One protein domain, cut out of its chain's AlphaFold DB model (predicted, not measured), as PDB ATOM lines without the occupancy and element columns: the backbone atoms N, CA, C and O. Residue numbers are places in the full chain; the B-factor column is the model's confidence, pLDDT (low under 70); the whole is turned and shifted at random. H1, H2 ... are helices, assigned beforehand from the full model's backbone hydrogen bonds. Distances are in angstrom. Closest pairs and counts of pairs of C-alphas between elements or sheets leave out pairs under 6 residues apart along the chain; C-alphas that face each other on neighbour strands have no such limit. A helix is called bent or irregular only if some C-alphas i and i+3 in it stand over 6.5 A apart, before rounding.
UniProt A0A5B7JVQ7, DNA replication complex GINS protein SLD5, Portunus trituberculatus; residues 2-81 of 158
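AT A GLANCE: This is residues 2 to 81 of the 158 residues of the protein "DNA replication complex GINS protein SLD5" of Portunus trituberculatus (UniProt A0A5B7JVQ7). A long arm, residues 2 to 30 of H1, sticks out from a small head where the end of H1 meets H2 and H3. Residues 74 to 80 of H3 also stick out. The printed part has 80 residues with three named helices, H1, H2, H3 in order, and no named strand: all helix. It is extended, radius of gyration of the C-alphas 20.2 A, and spans 69 by 36 by 15 A.

HOW THE PARTS SIT: H1, residues 2 to 37, touches H3, residues 59 to 81, with residues 32 to 36 alone; the closest C-alphas, of Ile 35 and Ala 65, are 6.7 A apart. They run the same way at a steep tilt of 45 degrees. H2, residues 39 to 48, touches residues 62 to 69 of H3 alone, closest C-alphas Ala 39 and Ala 65, 5.9 A. Every O i to N i+4 pair is within hydrogen-bond range in H1 and H2, and 18 of 19 in H3.

IN THESE COORDINATES: H1 runs 53.1 A from C-alpha 2 at (27.356, -5.106, 51.714). H2 is 14.3 A long. H3 runs 31.0 A to C-alpha 81 at (-34.894, 25.483, 39.397); it is only just irregular, C-alphas 78 and 81 being 6.52 A apart.

THE WHOLE: The farthest C-alphas, Leu 2 and Leu 81, are 70.4 A apart. The printed part has no cut. Residues 2 to 6 and 50 to 54 have pLDDT under 70.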
ATOM      1  N   LEU A   2      28.395  -5.563  50.764       48.69
ATOM      2  CA  LEU A   2      27.356  -5.106  51.714       48.69
ATOM      3  C   LEU A   2      26.614  -3.808  51.317       48.69
ATOM      4  O   LEU A   2      25.417  -3.702  51.550       48.69
ATOM      5  N   ILE A   3      27.274  -2.857  50.641       52.22
ATOM      6  CA  ILE A   3      26.643  -1.588  50.205       52.22
ATOM      7  C   ILE A   3      25.576  -1.814  49.110       52.22
ATOM      8  O   ILE A   3      24.552  -1.139  49.088       52.22
ATOM      9  N   ARG A   4      25.758  -2.815  48.231       55.03
ATOM     10  CA  ARG A   4      24.756  -3.169  47.203       55.03
ATOM     11  C   ARG A   4      23.523  -3.870  47.783       55.03
ATOM     12  O   ARG A   4      22.448  -3.741  47.215       55.03
ATOM     13  N   LEU A   5      23.667  -4.589  48.899       55.19
ATOM     14  CA  LEU A   5      22.551  -5.254  49.583       55.19
ATOM     15  C   LEU A   5      21.633  -4.257  50.306       55.19
ATOM     16  O   LEU A   5      20.424  -4.448  50.287       55.19
ATOM     17  N   HIS A   6      22.185  -3.171  50.863       58.97
ATOM     18  CA  HIS A   6      21.378  -2.086  51.438       58.97
ATOM     19  C   HIS A   6      20.516  -1.419  50.353       58.97
ATOM     20  O   HIS A   6      19.303  -1.362  50.480       58.97
ATOM     21  N   SER A   7      21.125  -1.084  49.208       70.25
ATOM     22  CA  SER A   7      20.416  -0.500  48.060       70.25
ATOM     23  C   SER A   7      19.332  -1.412  47.464       70.25
ATOM     24  O   SER A   7      18.308  -0.908  47.008       70.25
ATOM     25  N   LEU A   8      19.525  -2.738  47.462       75.75
ATOM     26  CA  LEU A   8      18.509  -3.691  46.993       75.75
ATOM     27  C   LEU A   8      17.332  -3.814  47.965       75.75
ATOM     28  O   LEU A   8      16.187  -3.885  47.521       75.75
ATOM     29  N   ASN A   9      17.597  -3.804  49.273       79.25
ATOM     30  CA  ASN A   9      16.546  -3.797  50.290       79.25
ATOM     31  C   ASN A   9      15.758  -2.480  50.271       79.25
ATOM     32  O   ASN A   9      14.531  -2.505  50.367       79.25
ATOM     33  N   ASP A  10      16.440  -1.353  50.063       83.62
ATOM     34  CA  ASP A  10      15.804  -0.042  49.911       83.62
ATOM     35  C   ASP A  10      14.904  -0.009  48.666       83.62
ATOM     36  O   ASP A  10      13.757   0.433  48.735       83.62
ATOM     37  N   LEU A  11      15.373  -0.559  47.540       85.94
ATOM     38  CA  LEU A  11      14.582  -0.662  46.309       85.94
ATOM     39  C   LEU A  11      13.361  -1.580  46.482       85.94
ATOM     40  O   LEU A  11      12.268  -1.260  46.014       85.94
ATOM     41  N   ALA A  12      13.526  -2.705  47.183       88.88
ATOM     42  CA  ALA A  12      12.420  -3.598  47.507       88.88
ATOM     43  C   ALA A  12      11.378  -2.901  48.396       88.88
ATOM     44  O   ALA A  12      10.180  -3.025  48.141       88.88
ATOM     45  N   CYS A  13      11.820  -2.134  49.396       90.69
ATOM     46  CA  CYS A  13      10.941  -1.357  50.267       90.69
ATOM     47  C   CYS A  13      10.148  -0.307  49.477       90.69
ATOM     48  O   CYS A  13       8.922  -0.251  49.595       90.69
ATOM     49  N   LEU A  14      10.815   0.458  48.606       92.06
ATOM     50  CA  LEU A  14      10.163   1.450  47.743       92.06
ATOM     51  C   LEU A  14       9.078   0.816  46.866       92.06
ATOM     52  O   LEU A  14       7.950   1.305  46.831       92.06
ATOM     53  N   LEU A  15       9.371  -0.329  46.243       94.75
ATOM     54  CA  LEU A  15       8.398  -1.039  45.413       94.75
ATOM     55  C   LEU A  15       7.193  -1.549  46.223       94.75
ATOM     56  O   LEU A  15       6.058  -1.500  45.744       94.75
ATOM     57  N   GLN A  16       7.403  -2.017  47.460       95.06
ATOM     58  CA  GLN A  16       6.291  -2.404  48.337       95.06
ATOM     59  C   GLN A  16       5.430  -1.200  48.729       95.06
ATOM     60  O   GLN A  16       4.200  -1.296  48.691       95.06
ATOM     61  N   ILE A  17       6.050  -0.066  49.065       95.56
ATOM     62  CA  ILE A  17       5.339   1.173  49.400       95.56
ATOM     63  C   ILE A  17       4.489   1.632  48.212       95.56
ATOM     64  O   ILE A  17       3.318   1.970  48.397       95.56
ATOM     65  N   ASP A  18       5.033   1.596  46.997       95.62
ATOM     66  CA  ASP A  18       4.298   1.975  45.789       95.62
ATOM     67  C   ASP A  18       3.095   1.061  45.545       95.62
ATOM     68  O   ASP A  18       1.998   1.546  45.250       95.62
ATOM     69  N   ARG A  19       3.250  -0.252  45.760       96.00
ATOM     70  CA  ARG A  19       2.143  -1.211  45.635       96.00
ATOM     71  C   ARG A  19       1.041  -0.948  46.661       96.00
ATOM     72  O   ARG A  19      -0.135  -0.947  46.303       96.00
ATOM     73  N   ILE A  20       1.405  -0.699  47.919       96.62
ATOM     74  CA  ILE A  20       0.440  -0.377  48.983       96.62
ATOM     75  C   ILE A  20      -0.277   0.937  48.661       96.62
ATOM     76  O   ILE A  20      -1.504   1.002  48.743       96.62
ATOM     77  N   ARG A  21       0.464   1.966  48.233       96.38
ATOM     78  CA  ARG A  21      -0.106   3.264  47.859       96.38
ATOM     79  C   ARG A  21      -1.091   3.127  46.703       96.38
ATOM     80  O   ARG A  21      -2.154   3.746  46.749       96.38
ATOM     81  N   TYR A  22      -0.762   2.316  45.699       96.81
ATOM     82  CA  TYR A  22      -1.646   2.051  44.569       96.81
ATOM     83  C   TYR A  22      -2.956   1.400  45.022       96.81
ATOM     84  O   TYR A  22      -4.027   1.922  44.719       96.81
ATOM     85  N   VAL A  23      -2.880   0.315  45.801       96.88
ATOM     86  CA  VAL A  23      -4.072  -0.395  46.295       96.88
ATOM     87  C   VAL A  23      -4.940   0.524  47.157       96.88
ATOM     88  O   VAL A  23      -6.149   0.595  46.943       96.88
ATOM     89  N   LEU A  24      -4.331   1.283  48.073       96.50
ATOM     90  CA  LEU A  24      -5.051   2.221  48.936       96.50
ATOM     91  C   LEU A  24      -5.728   3.331  48.126       96.50
ATOM     92  O   LEU A  24      -6.903   3.623  48.331       96.50
ATOM     93  N   SER A  25      -5.009   3.921  47.170       96.00
ATOM     94  CA  SER A  25      -5.555   4.978  46.313       96.00
ATOM     95  C   SER A  25      -6.696   4.457  45.444       96.00
ATOM     96  O   SER A  25      -7.711   5.132  45.302       96.00
ATOM     97  N   SER A  26      -6.551   3.255  44.882       96.75
ATOM     98  CA  SER A  26      -7.601   2.611  44.091       96.75
ATOM     99  C   SER A  26      -8.846   2.345  44.936       96.75
ATOM    100  O   SER A  26      -9.953   2.642  44.493       96.75
ATOM    101  N   TYR A  27      -8.675   1.837  46.160       95.38
ATOM    102  CA  TYR A  27      -9.780   1.601  47.089       95.38
ATOM    103  C   TYR A  27     -10.524   2.899  47.430       95.38
ATOM    104  O   TYR A  27     -11.747   2.960  47.302       95.38
ATOM    105  N   LEU A  28      -9.791   3.954  47.803       95.00
ATOM    106  CA  LEU A  28     -10.386   5.239  48.175       95.00
ATOM    107  C   LEU A  28     -11.102   5.914  46.999       95.00
ATOM    108  O   LEU A  28     -12.198   6.429  47.183       95.00
ATOM    109  N   ARG A  29     -10.541   5.867  45.783       96.12
ATOM    110  CA  ARG A  29     -11.192   6.431  44.585       96.12
ATOM    111  C   ARG A  29     -12.527   5.756  44.285       96.12
ATOM    112  O   ARG A  29     -13.524   6.445  44.119       96.12
ATOM    113  N   VAL A  30     -12.557   4.421  44.274       95.88
ATOM    114  CA  VAL A  30     -13.791   3.650  44.034       95.88
ATOM    115  C   VAL A  30     -14.832   3.933  45.120       95.88
ATOM    116  O   VAL A  30     -16.034   3.969  44.859       95.88
ATOM    117  N   ARG A  31     -14.385   4.129  46.362       94.81
ATOM    118  CA  ARG A  31     -15.276   4.447  47.478       94.81
ATOM    119  C   ARG A  31     -15.863   5.855  47.358       94.81
ATOM    120  O   ARG A  31     -17.070   5.993  47.527       94.81
ATOM    121  N   LEU A  32     -15.058   6.853  46.987       94.50
ATOM    122  CA  LEU A  32     -15.535   8.210  46.701       94.50
ATOM    123  C   LEU A  32     -16.523   8.237  45.531       94.50
ATOM    124  O   LEU A  32     -17.588   8.824  45.667       94.50
ATOM    125  N   GLU A  33     -16.251   7.510  44.446       95.06
ATOM    126  CA  GLU A  33     -17.175   7.396  43.305       95.06
ATOM    127  C   GLU A  33     -18.552   6.851  43.733       95.06
ATOM    128  O   GLU A  33     -19.600   7.354  43.324       95.06
ATOM    129  N   LYS A  34     -18.573   5.837  44.610       92.88
ATOM    130  CA  LYS A  34     -19.825   5.309  45.173       92.88
ATOM    131  C   LYS A  34     -20.519   6.320  46.083       92.88
ATOM    132  O   LYS A  34     -21.748   6.371  46.079       92.88
ATOM    133  N   ILE A  35     -19.762   7.092  46.861       92.56
ATOM    134  CA  ILE A  35     -20.320   8.139  47.719       92.56
ATOM    135  C   ILE A  35     -20.972   9.222  46.864       92.56
ATOM    136  O   ILE A  35     -22.123   9.547  47.119       92.56
ATOM    137  N   GLU A  36     -20.304   9.714  45.823       92.19
ATOM    138  CA  GLU A  36     -20.860  10.718  44.906       92.19
ATOM    139  C   GLU A  36     -22.131  10.205  44.214       92.19
ATOM    140  O   GLU A  36     -23.149  10.895  44.177       92.19
ATOM    141  N   ARG A  37     -22.123   8.953  43.736       91.56
ATOM    142  CA  ARG A  37     -23.266   8.360  43.025       91.56
ATOM    143  C   ARG A  37     -24.492   8.117  43.907       91.56
ATOM    144  O   ARG A  37     -25.615   8.189  43.415       91.56
ATOM    145  N   TYR A  38     -24.286   7.787  45.180       90.44
ATOM    146  CA  TYR A  38     -25.352   7.405  46.111       90.44
ATOM    147  C   TYR A  38     -25.432   8.343  47.328       90.44
ATOM    148  O   TYR A  38     -25.880   7.922  48.395       90.44
ATOM    149  N   ALA A  39     -25.002   9.602  47.184       88.50
ATOM    150  CA  ALA A  39     -24.790  10.531  48.299       88.50
ATOM    151  C   ALA A  39     -26.040  10.717  49.172       88.50
ATOM    152  O   ALA A  39     -25.983  10.511  50.384       88.50
ATOM    153  N   HIS A  40     -27.187  11.026  48.557       87.75
ATOM    154  CA  HIS A  40     -28.455  11.229  49.267       87.75
ATOM    155  C   HIS A  40     -28.897   9.976  50.040       87.75
ATOM    156  O   HIS A  40     -29.183  10.055  51.231       87.75
ATOM    157  N   HIS A  41     -28.870   8.807  49.388       87.62
ATOM    158  CA  HIS A  41     -29.241   7.530  50.004       87.62
ATOM    159  C   HIS A  41     -28.313   7.159  51.174       87.62
ATOM    160  O   HIS A  41     -28.759   6.624  52.188       87.62
ATOM    161  N   LEU A  42     -27.010   7.423  51.047       87.50
ATOM    162  CA  LEU A  42     -26.045   7.138  52.106       87.50
ATOM    163  C   LEU A  42     -26.225   8.065  53.310       87.50
ATOM    164  O   LEU A  42     -26.168   7.576  54.432       87.50
ATOM    165  N   LEU A  43     -26.475   9.359  53.093       86.69
ATOM    166  CA  LEU A  43     -26.719  10.315  54.177       86.69
ATOM    167  C   LEU A  43     -28.016  10.017  54.933       86.69
ATOM    168  O   LEU A  43     -28.030  10.099  56.158       86.69
ATOM    169  N   GLU A  44     -29.084   9.640  54.229       85.44
ATOM    170  CA  GLU A  44     -30.343   9.222  54.856       85.44
ATOM    171  C   GLU A  44     -30.141   7.958  55.701       85.44
ATOM    172  O   GLU A  44     -30.557   7.892  56.860       85.44
ATOM    173  N   LYS A  45     -29.424   6.973  55.148       83.25
ATOM    174  CA  LYS A  45     -29.089   5.746  55.866       83.25
ATOM    175  C   LYS A  45     -28.253   6.035  57.111       83.25
ATOM    176  O   LYS A  45     -28.580   5.520  58.173       83.25
ATOM    177  N   ASP A  46     -27.218   6.857  57.002       82.81
ATOM    178  CA  ASP A  46     -26.350   7.216  58.127       82.81
ATOM    179  C   ASP A  46     -27.116   8.008  59.204       82.81
ATOM    180  O   ASP A  46     -26.936   7.763  60.390       82.81
ATOM    181  N   ALA A  47     -28.057   8.874  58.807       80.88
ATOM    182  CA  ALA A  47     -28.937   9.591  59.733       80.88
ATOM    183  C   ALA A  47     -29.936   8.674  60.466       80.88
ATOM    184  O   ALA A  47     -30.331   8.973  61.591       80.88
ATOM    185  N   SER A  48     -30.351   7.567  59.840       78.31
ATOM    186  CA  SER A  48     -31.241   6.571  60.455       78.31
ATOM    187  C   SER A  48     -30.531   5.643  61.449       78.31
ATOM    188  O   SER A  48     -31.176   5.024  62.298       78.31
ATOM    189  N   VAL A  49     -29.202   5.535  61.361       76.31
ATOM    190  CA  VAL A  49     -28.403   4.655  62.214       76.31
ATOM    191  C   VAL A  49     -28.134   5.354  63.547       76.31
ATOM    192  O   VAL A  49     -27.496   6.398  63.614       76.31
ATOM    193  N   THR A  50     -28.626   4.762  64.639       64.06
ATOM    194  CA  THR A  50     -28.419   5.291  66.002       64.06
ATOM    195  C   THR A  50     -27.052   4.897  66.583       64.06
ATOM    196  O   THR A  50     -26.541   5.586  67.463       64.06
ATOM    197  N   ASP A  51     -26.445   3.808  66.095       67.12
ATOM    198  CA  ASP A  51     -25.165   3.294  66.594       67.12
ATOM    199  C   ASP A  51     -23.988   3.690  65.675       67.12
ATOM    200  O   ASP A  51     -23.914   3.213  64.538       67.12
ATOM    201  N   PRO A  52     -23.022   4.502  66.146       62.62
ATOM    202  CA  PRO A  52     -21.855   4.891  65.355       62.62
ATOM    203  C   PRO A  52     -20.960   3.709  64.945       62.62
ATOM    204  O   PRO A  52     -20.189   3.844  63.997       62.62
ATOM    205  N   LEU A  53     -21.056   2.546  65.602       61.53
ATOM    206  CA  LEU A  53     -20.328   1.334  65.193       61.53
ATOM    207  C   LEU A  53     -20.897   0.695  63.919       61.53
ATOM    208  O   LEU A  53     -20.202  -0.072  63.254       61.53
ATOM    209  N   GLN A  54     -22.142   1.015  63.569       66.88
ATOM    210  CA  GLN A  54     -22.804   0.552  62.348       66.88
ATOM    211  C   GLN A  54     -22.742   1.588  61.217       66.88
ATOM    212  O   GLN A  54     -23.257   1.336  60.122       66.88
ATOM    213  N   ALA A  55     -22.106   2.740  61.463       74.44
ATOM    214  CA  ALA A  55     -21.925   3.783  60.466       74.44
ATOM    215  C   ALA A  55     -21.099   3.250  59.288       74.44
ATOM    216  O   ALA A  55     -20.003   2.705  59.438       74.44
ATOM    217  N   VAL A  56     -21.647   3.396  58.081       81.00
ATOM    218  CA  VAL A  56     -20.995   2.920  56.852       81.00
ATOM    219  C   VAL A  56     -19.908   3.897  56.409       81.00
ATOM    220  O   VAL A  56     -18.939   3.488  55.762       81.00
ATOM    221  N   LEU A  57     -20.077   5.179  56.737       86.06
ATOM    222  CA  LEU A  57     -19.200   6.275  56.352       86.06
ATOM    223  C   LEU A  57     -18.220   6.607  57.479       86.06
ATOM    224  O   LEU A  57     -18.578   6.670  58.651       86.06
ATOM    225  N   SER A  58     -16.970   6.870  57.107       89.44
ATOM    226  CA  SER A  58     -16.024   7.527  58.014       89.44
ATOM    227  C   SER A  58     -16.430   8.994  58.245       89.44
ATOM    228  O   SER A  58     -17.120   9.579  57.405       89.44
ATOM    229  N   PRO A  59     -15.991   9.645  59.338       89.25
ATOM    230  CA  PRO A  59     -16.399  11.022  59.625       89.25
ATOM    231  C   PRO A  59     -15.969  12.014  58.532       89.25
ATOM    232  O   PRO A  59     -16.704  12.953  58.225       89.25
ATOM    233  N   GLN A  60     -14.813  11.791  57.899       91.19
ATOM    234  CA  GLN A  60     -14.347  12.607  56.776       91.19
ATOM    235  C   GLN A  60     -15.230  12.415  55.538       91.19
ATOM    236  O   GLN A  60     -15.585  13.390  54.879       91.19
ATOM    237  N   GLU A  61     -15.623  11.173  55.244       91.38
ATOM    238  CA  GLU A  61     -16.526  10.860  54.131       91.38
ATOM    239  C   GLU A  61     -17.926  11.435  54.351       91.38
ATOM    240  O   GLU A  61     -18.531  11.935  53.407       91.38
ATOM    241  N   ALA A  62     -18.427  11.417  55.587       90.12
ATOM    242  CA  ALA A  62     -19.714  12.013  55.928       90.12
ATOM    243  C   ALA A  62     -19.703  13.544  55.760       90.12
ATOM    244  O   ALA A  62     -20.668  14.104  55.240       90.12
ATOM    245  N   SER A  63     -18.617  14.227  56.155       92.38
ATOM    246  CA  SER A  63     -18.450  15.671  55.898       92.38
ATOM    247  C   SER A  63     -18.418  15.959  54.399       92.38
ATOM    248  O   SER A  63     -19.177  16.794  53.913       92.38
ATOM    249  N   TYR A  64     -17.610  15.196  53.656       93.56
ATOM    250  CA  TYR A  64     -17.488  15.328  52.208       93.56
ATOM    251  C   TYR A  64     -18.830  15.126  51.489       93.56
ATOM    252  O   TYR A  64     -19.213  15.941  50.654       93.56
ATOM    253  N   ALA A  65     -19.587  14.085  51.847       92.19
ATOM    254  CA  ALA A  65     -20.891  13.807  51.249       92.19
ATOM    255  C   ALA A  65     -21.904  14.941  51.495       92.19
ATOM    256  O   ALA A  65     -22.648  15.307  50.585       92.19
ATOM    257  N   LYS A  66     -21.914  15.536  52.698       91.69
ATOM    258  CA  LYS A  66     -22.783  16.684  53.027       91.69
ATOM    259  C   LYS A  66     -22.424  17.924  52.211       91.69
ATOM    260  O   LYS A  66     -23.311  18.585  51.672       91.69
ATOM    261  N   GLU A  67     -21.133  18.230  52.105       93.75
ATOM    262  CA  GLU A  67     -20.635  19.352  51.301       93.75
ATOM    263  C   GLU A  67     -20.941  19.161  49.811       93.75
ATOM    264  O   GLU A  67     -21.378  20.104  49.143       93.75
ATOM    265  N   TYR A  68     -20.773  17.938  49.305       92.44
ATOM    266  CA  TYR A  68     -21.083  17.573  47.927       92.44
ATOM    267  C   TYR A  68     -22.567  17.779  47.605       92.44
ATOM    268  O   TYR A  68     -22.894  18.474  46.644       92.44
ATOM    269  N   VAL A  69     -23.466  17.251  48.444       90.38
ATOM    270  CA  VAL A  69     -24.919  17.397  48.263       90.38
ATOM    271  C   VAL A  69     -25.343  18.865  48.299       90.38
ATOM    272  O   VAL A  69     -26.010  19.324  47.375       90.38
ATOM    273  N   SER A  70     -24.883  19.633  49.291       91.62
ATOM    274  CA  SER A  70     -25.188  21.069  49.402       91.62
ATOM    275  C   SER A  70     -24.705  21.868  48.182       91.62
ATOM    276  O   SER A  70     -25.414  22.737  47.658       91.62
ATOM    277  N   SER A  71     -23.510  21.545  47.677       92.38
ATOM    278  CA  SER A  71     -22.948  22.176  46.478       92.38
ATOM    279  C   SER A  71     -23.755  21.839  45.225       92.38
ATOM    280  O   SER A  71     -24.027  22.719  44.404       92.38
ATOM    281  N   MET A  72     -24.168  20.578  45.092       89.69
ATOM    282  CA  MET A  72     -24.961  20.089  43.969       89.69
ATOM    283  C   MET A  72     -26.366  20.707  43.960       89.69
ATOM    284  O   MET A  72     -26.793  21.232  42.931       89.69
ATOM    285  N   GLU A  73     -27.050  20.739  45.102       87.94
ATOM    286  CA  GLU A  73     -28.361  21.385  45.255       87.94
ATOM    287  C   GLU A  73     -28.286  22.883  44.948       87.94
ATOM    288  O   GLU A  73     -29.085  23.401  44.166       87.94
ATOM    289  N   SER A  74     -27.268  23.573  45.470       90.44
ATOM    290  CA  SER A  74     -27.026  24.991  45.175       90.44
ATOM    291  C   SER A  74     -26.803  25.243  43.681       90.44
ATOM    292  O   SER A  74     -27.237  26.270  43.147       90.44
ATOM    293  N   HIS A  75     -26.115  24.330  42.992       90.62
ATOM    294  CA  HIS A  75     -25.884  24.419  41.554       90.62
ATOM    295  C   HIS A  75     -27.179  24.201  40.761       90.62
ATOM    296  O   HIS A  75     -27.535  25.044  39.932       90.62
ATOM    297  N   PHE A  76     -27.927  23.136  41.064       86.56
ATOM    298  CA  PHE A  76     -29.218  22.862  40.431       86.56
ATOM    299  C   PHE A  76     -30.224  23.987  40.660       86.56
ATOM    300  O   PHE A  76     -30.939  24.378  39.731       86.56
ATOM    301  N   GLN A  77     -30.236  24.572  41.858       86.44
ATOM    302  CA  GLN A  77     -31.123  25.679  42.174       86.44
ATOM    303  C   GLN A  77     -30.840  26.909  41.308       86.44
ATOM    304  O   GLN A  77     -31.779  27.523  40.800       86.44
ATOM    305  N   LYS A  78     -29.563  27.253  41.107       88.62
ATOM    306  CA  LYS A  78     -29.145  28.413  40.300       88.62
ATOM    307  C   LYS A  78     -29.382  28.214  38.807       88.62
ATOM    308  O   LYS A  78     -29.829  29.138  38.140       88.62
ATOM    309  N   VAL A  79     -29.049  27.038  38.277       88.25
ATOM    310  CA  VAL A  79     -29.065  26.801  36.825       88.25
ATOM    311  C   VAL A  79     -30.462  26.444  36.329       88.25
ATOM    312  O   VAL A  79     -30.891  26.949  35.296       88.25
ATOM    313  N   VAL A  80     -31.172  25.582  37.057       85.12
ATOM    314  CA  VAL A  80     -32.382  24.924  36.552       85.12
ATOM    315  C   VAL A  80     -33.622  25.403  37.301       85.12
ATOM    316  O   VAL A  80     -34.530  25.968  36.692       85.12
ATOM    317  N   LEU A  81     -33.660  25.254  38.629       82.44
ATOM    318  CA  LEU A  81     -34.894  25.483  39.397       82.44
ATOM    319  C   LEU A  81     -35.322  26.957  39.435       82.44
ATOM    320  O   LEU A  81     -36.491  27.252  39.655       82.44
TER     321      LEU A  81